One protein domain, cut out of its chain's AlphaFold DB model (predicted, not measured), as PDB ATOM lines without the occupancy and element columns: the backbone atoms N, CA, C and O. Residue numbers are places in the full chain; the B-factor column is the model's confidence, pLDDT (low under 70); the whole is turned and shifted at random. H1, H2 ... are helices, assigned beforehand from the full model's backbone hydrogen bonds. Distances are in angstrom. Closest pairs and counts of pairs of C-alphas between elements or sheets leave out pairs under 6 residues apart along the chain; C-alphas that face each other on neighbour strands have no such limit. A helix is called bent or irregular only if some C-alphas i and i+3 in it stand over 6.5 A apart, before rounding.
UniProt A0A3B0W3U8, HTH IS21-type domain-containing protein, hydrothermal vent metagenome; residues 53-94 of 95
ATOM      1  N   ASP A  53     -20.129 -87.761  38.761       79.94
ATOM      2  CA  ASP A  53     -18.908 -88.140  39.479       79.94
ATOM      3  C   ASP A  53     -19.138 -88.269  40.995       79.94
ATOM      4  O   ASP A  53     -18.383 -88.939  41.695       79.94
ATOM      5  N   TYR A  54     -20.216 -87.669  41.510       77.81
ATOM      6  CA  TYR A  54     -20.582 -87.683  42.925       77.81
ATOM      7  C   TYR A  54     -21.719 -88.659  43.252       77.81
ATOM      8  O   TYR A  54     -22.038 -88.817  44.431       77.81
ATOM      9  N   GLU A  55     -22.321 -89.328  42.261       80.44
ATOM     10  CA  GLU A  55     -23.466 -90.229  42.470       80.44
ATOM     11  C   GLU A  55     -23.148 -91.313  43.500       80.44
ATOM     12  O   GLU A  55     -23.883 -91.460  44.472       80.44
ATOM     13  N   GLY A  56     -22.008 -91.998  43.368       83.62
ATOM     14  CA  GLY A  56     -21.625 -93.063  44.302       83.62
ATOM     15  C   GLY A  56     -21.485 -92.578  45.750       83.62
ATOM     16  O   GLY A  56     -21.961 -93.230  46.679       83.62
ATOM     17  N   GLN A  57     -20.890 -91.396  45.946       83.19
ATOM     18  CA  GLN A  57     -20.729 -90.798  47.273       83.19
ATOM     19  C   GLN A  57     -22.082 -90.386  47.873       83.19
ATOM     20  O   GLN A  57     -22.331 -90.606  49.060       83.19
ATOM     21  N   LEU A  58     -22.970 -89.815  47.054       80.94
ATOM     22  CA  LEU A  58     -24.312 -89.410  47.473       80.94
ATOM     23  C   LEU A  58     -25.174 -90.618  47.850       80.94
ATOM     24  O   LEU A  58     -25.839 -90.578  48.886       80.94
ATOM     25  N   THR A  59     -25.124 -91.703  47.073       84.44
ATOM     26  CA  THR A  59     -25.850 -92.945  47.374       84.44
ATOM     27  C   THR A  59     -25.363 -93.565  48.679       84.44
ATOM     28  O   THR A  59     -26.176 -93.889  49.542       84.44
ATOM     29  N   GLN A  60     -24.046 -93.640  48.890       86.88
ATOM     30  CA  GLN A  60     -23.485 -94.177  50.129       86.88
ATOM     31  C   GLN A  60     -23.939 -93.386  51.368       86.88
ATOM     32  O   GLN A  60     -24.271 -93.973  52.402       86.88
ATOM     33  N   TRP A  61     -23.959 -92.053  51.285       83.56
ATOM     34  CA  TRP A  61     -24.438 -91.204  52.379       83.56
ATOM     35  C   TRP A  61     -25.937 -91.347  52.613       83.56
ATOM     36  O   TRP A  61     -26.370 -91.402  53.764       83.56
ATOM     37  N   PHE A  62     -26.712 -91.456  51.538       82.31
ATOM     38  CA  PHE A  62     -28.148 -91.671  51.614       82.31
ATOM     39  C   PHE A  62     -28.489 -93.006  52.290       82.31
ATOM     40  O   PHE A  62     -29.290 -93.032  53.225       82.31
ATOM     41  N   ASP A  63     -27.818 -94.095  51.911       85.12
ATOM     42  CA  ASP A  63     -28.016 -95.418  52.512       85.12
ATOM     43  C   ASP A  63     -27.602 -95.457  53.988       85.12
ATOM     44  O   ASP A  63     -28.256 -96.099  54.817       85.12
ATOM     45  N   ALA A  64     -26.524 -94.754  54.344       84.38
ATOM     46  CA  ALA A  64     -26.089 -94.623  55.731       84.38
ATOM     47  C   ALA A  64     -27.110 -93.857  56.587       84.38
ATOM     48  O   ALA A  64     -27.277 -94.162  57.769       84.38
ATOM     49  N   ASP A  65     -27.800 -92.880  56.002       80.00
ATOM     50  CA  ASP A  65     -28.810 -92.085  56.694       80.00
ATOM     51  C   ASP A  65     -30.184 -92.761  56.735       80.00
ATOM     52  O   ASP A  65     -30.894 -92.617  57.730       80.00
ATOM     53  N   LEU A  66     -30.539 -93.573  55.737       81.31
ATOM     54  CA  LEU A  66     -31.748 -94.400  55.763       81.31
ATOM     55  C   LEU A  66     -31.768 -95.378  56.943       81.31
ATOM     56  O   LEU A  66     -32.832 -95.622  57.512       81.31
ATOM     57  N   LYS A  67     -30.597 -95.893  57.332       85.06
ATOM     58  CA  LYS A  67     -30.427 -96.810  58.471       85.06
ATOM     59  C   LYS A  67     -30.586 -96.131  59.838       85.06
ATOM     60  O   LYS A  67     -30.621 -96.825  60.851       85.06
ATOM     61  N   ARG A  68     -30.678 -94.797  59.897       80.44
ATOM     62  CA  ARG A  68     -30.860 -94.048  61.150       80.44
ATOM     63  C   ARG A  68     -32.336 -94.010  61.566       80.44
ATOM     64  O   ARG A  68     -33.217 -93.920  60.705       80.44
ATOM     65  N   PRO A  69     -32.636 -93.992  62.878       82.62
ATOM     66  CA  PRO A  69     -33.993 -93.745  63.353       82.62
ATOM     67  C   PRO A  69     -34.482 -92.369  62.877       82.62
ATOM     68  O   PRO A  69     -33.693 -91.440  62.713       82.62
ATOM     69  N   ASN A  70     -35.794 -92.209  62.665       73.00
ATOM     70  CA  ASN A  70     -36.372 -91.005  62.038       73.00
ATOM     71  C   ASN A  70     -35.964 -89.679  62.710       73.00
ATOM     72  O   ASN A  70     -35.863 -88.668  62.024       73.00
ATOM     73  N   ARG A  71     -35.697 -89.683  64.022       75.44
ATOM     74  CA  ARG A  71     -35.245 -88.499  64.777       75.44
ATOM     75  C   ARG A  71     -33.791 -88.101  64.493       75.44
ATOM     76  O   ARG A  71     -33.417 -86.958  64.733       75.44
ATOM     77  N   GLU A  72     -32.986 -89.025  63.978       75.50
ATOM     78  CA  GLU A  72     -31.556 -88.844  63.706       75.50
ATOM     79  C   GLU A  72     -31.224 -88.783  62.210       75.50
ATOM     80  O   GLU A  72     -30.061 -88.576  61.844       75.50
ATOM     81  N   LYS A  73     -32.225 -88.954  61.335       76.75
ATOM     82  CA  LYS A  73     -32.071 -88.746  59.892       76.75
ATOM     83  C   LYS A  73     -31.622 -87.312  59.647       76.75
ATOM     84  O   LYS A  73     -32.258 -86.355  60.091       76.75
ATOM     85  N   ARG A  74     -30.481 -87.159  58.981       77.31
ATOM     86  CA  ARG A  74     -29.900 -85.843  58.727       77.31
ATOM     87  C   ARG A  74     -30.562 -85.236  57.499       77.31
ATOM     88  O   ARG A  74     -30.776 -85.901  56.493       77.31
ATOM     89  N   THR A  75     -30.864 -83.948  57.580       78.94
ATOM     90  CA  THR A  75     -31.267 -83.163  56.412       78.94
ATOM     91  C   THR A  75     -30.059 -82.951  55.501       78.94
ATOM     92  O   THR A  75     -28.925 -82.868  55.979       78.94
ATOM     93  N   VAL A  76     -30.304 -82.772  54.203       75.81
ATOM     94  CA  VAL A  76     -29.273 -82.458  53.196       75.81
ATOM     95  C   VAL A  76     -28.359 -81.301  53.634       75.81
ATOM     96  O   VAL A  76     -27.149 -81.382  53.456       75.81
ATOM     97  N   GLN A  77     -28.911 -80.275  54.292       77.12
ATOM     98  CA  GLN A  77     -28.137 -79.157  54.850       77.12
ATOM     99  C   GLN A  77     -27.103 -79.608  55.892       77.12
ATOM    100  O   GLN A  77     -25.926 -79.294  55.760       77.12
ATOM    101  N   LYS A  78     -27.503 -80.436  56.868       80.06
ATOM    102  CA  LYS A  78     -26.597 -80.950  57.911       80.06
ATOM    103  C   LYS A  78     -25.499 -81.852  57.343       80.06
ATOM    104  O   LYS A  78     -24.387 -81.880  57.866       80.06
ATOM    105  N   LEU A  79     -25.803 -82.612  56.289       77.31
ATOM    106  CA  LEU A  79     -24.799 -83.406  55.576       77.31
ATOM    107  C   LEU A  79     -23.778 -82.512  54.866       77.31
ATOM    108  O   LEU A  79     -22.578 -82.770  54.954       77.31
ATOM    109  N   PHE A  80     -24.248 -81.454  54.201       79.19
ATOM    110  CA  PHE A  80     -23.390 -80.494  53.514       79.19
ATOM    111  C   PHE A  80     -22.495 -79.714  54.487       79.19
ATOM    112  O   PHE A  80     -21.289 -79.625  54.274       79.19
ATOM    113  N   GLU A  81     -23.049 -79.233  55.598       80.88
ATOM    114  CA  GLU A  81     -22.291 -78.555  56.657       80.88
ATOM    115  C   GLU A  81     -21.205 -79.460  57.237       80.88
ATOM    116  O   GLU A  81     -20.038 -79.079  57.273       80.88
ATOM    117  N   LYS A  82     -21.553 -80.704  57.599       80.19
ATOM    118  CA  LYS A  82     -20.577 -81.675  58.106       80.19
ATOM    119  C   LYS A  82     -19.455 -81.935  57.101       80.19
ATOM    120  O   LYS A  82     -18.299 -82.062  57.502       80.19
ATOM    121  N   ARG A  83     -19.785 -82.021  55.807       78.25
ATOM    122  CA  ARG A  83     -18.795 -82.163  54.734       78.25
ATOM    123  C   ARG A  83     -17.812 -80.990  54.772       78.25
ATOM    124  O   ARG A  83     -16.612 -81.231  54.838       78.25
ATOM    125  N   LEU A  84     -18.306 -79.751  54.793       80.31
ATOM    126  CA  LEU A  84     -17.466 -78.550  54.855       80.31
ATOM    127  C   LEU A  84     -16.585 -78.511  56.110       80.31
ATOM    128  O   LEU A  84     -15.400 -78.208  56.004       80.31
ATOM    129  N   THR A  85     -17.127 -78.874  57.276       80.25
ATOM    130  CA  THR A  85     -16.356 -78.924  58.527       80.25
ATOM    131  C   THR A  85     -15.203 -79.923  58.444       80.25
ATOM    132  O   THR A  85     -14.096 -79.598  58.854       80.25
ATOM    133  N   ILE A  86     -15.432 -81.117  57.884       76.25
ATOM    134  CA  ILE A  86     -14.374 -82.129  57.727       76.25
ATOM    135  C   ILE A  86     -13.254 -81.600  56.827       76.25
ATOM    136  O   ILE A  86     -12.095 -81.670  57.223       76.25
ATOM    137  N   TYR A  87     -13.587 -81.026  55.666       74.44
ATOM    138  CA  TYR A  87     -12.576 -80.477  54.754       74.44
ATOM    139  C   TYR A  87     -11.807 -79.299  55.366       74.44
ATOM    140  O   TYR A  87     -10.593 -79.213  55.195       74.44
ATOM    141  N   ALA A  88     -12.483 -78.429  56.123       73.12
ATOM    142  CA  ALA A  88     -11.845 -77.321  56.833       73.12
ATOM    143  C   ALA A  88     -10.857 -77.809  57.907       73.12
ATOM    144  O   ALA A  88      -9.743 -77.299  57.995       73.12
ATOM    145  N   VAL A  89     -11.224 -78.837  58.680       73.31
ATOM    146  CA  VAL A  89     -10.346 -79.438  59.699       73.31
ATOM    147  C   VAL A  89      -9.149 -80.137  59.058       73.31
ATOM    148  O   VAL A  89      -8.026 -79.982  59.529       73.31
ATOM    149  N   THR A  90      -9.351 -80.866  57.956       72.75
ATOM    150  CA  THR A  90      -8.234 -81.497  57.234       72.75
ATOM    151  C   THR A  90      -7.299 -80.474  56.601       72.75
ATOM    152  O   THR A  90      -6.095 -80.685  56.609       72.75
ATOM    153  N   ALA A  91      -7.827 -79.359  56.087       72.25
ATOM    154  CA  ALA A  91      -7.012 -78.289  55.522       72.25
ATOM    155  C   ALA A  91      -6.187 -77.564  56.599       72.25
ATOM    156  O   ALA A  91      -5.058 -77.177  56.331       72.25
ATOM    157  N   PHE A  92      -6.730 -77.427  57.813       75.44
ATOM    158  CA  PHE A  92      -6.044 -76.823  58.957       75.44
ATOM    159  C   PHE A  92      -4.931 -77.706  59.545       75.44
ATOM    160  O   PHE A  92      -3.943 -77.184  60.034       75.44
ATOM    161  N   LEU A  93      -5.078 -79.033  59.511       70.25
ATOM    162  CA  LEU A  93      -4.070 -79.970  60.033       70.25
ATOM    163  C   LEU A  93      -2.944 -80.295  59.036       70.25
ATOM    164  O   LEU A  93      -1.965 -80.933  59.413       70.25
ATOM    165  N   LEU A  94      -3.104 -79.911  57.767       67.38
ATOM    166  CA  LEU A  94      -2.137 -80.148  56.688       67.38
ATOM    167  C   LEU A  94      -1.318 -78.893  56.318       67.38
ATOM    168  O   LEU A  94      -0.573 -78.940  55.339       67.38
TER     169      LEU A  94
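Overview. This is residues 53 to 94 of the 95 residues of the protein "HTH IS21-type domain-containing protein" of hydrothermal vent metagenome (UniProt A0A3B0W3U8). What shape do the atoms make? Helix H2 and the shorter H1 form an open V, joined at its corner by a loop of which residues 67 to 72 stick out. What is its make-up? The printed part has 42 residues with two named helices, H1 then H2, and no named strand: all helix. It is loose, with a radius of gyration of the C-alphas of 12.1 A and spans of 35 by 26 by 14 A, only just flat.

Along the chain. Where is H2? It holds residues 76 to 93, 26.2 A long, from C-alpha 76 at (-29.273, -82.458, 53.196) to C-alpha 93 at (-4.070, -79.970, 60.033). Where is H1? It holds residues 53 to 66, 21.7 A long, from C-alpha 53 at (-18.908, -88.140, 39.479), and is irregular: C-alphas 53 and 56 are 7.4 A apart.

Arrangement. Do H2 and H1 touch? They are only just apart, their closest C-alphas 8.4 A from each other. Are their backbones bonded as helices? In H2 every O i to N i+4 pair is within hydrogen-bond range, in H1 9 of 10.

Size, cuts and confidence. How large is it? The two C-alphas farthest apart, those of Asn 70 and Leu 94, are 36.3 A apart. Is it continuous and confident? The printed part has no cut, the link from H1 to H2 is short, and residue 94 is under 70 in pLDDT.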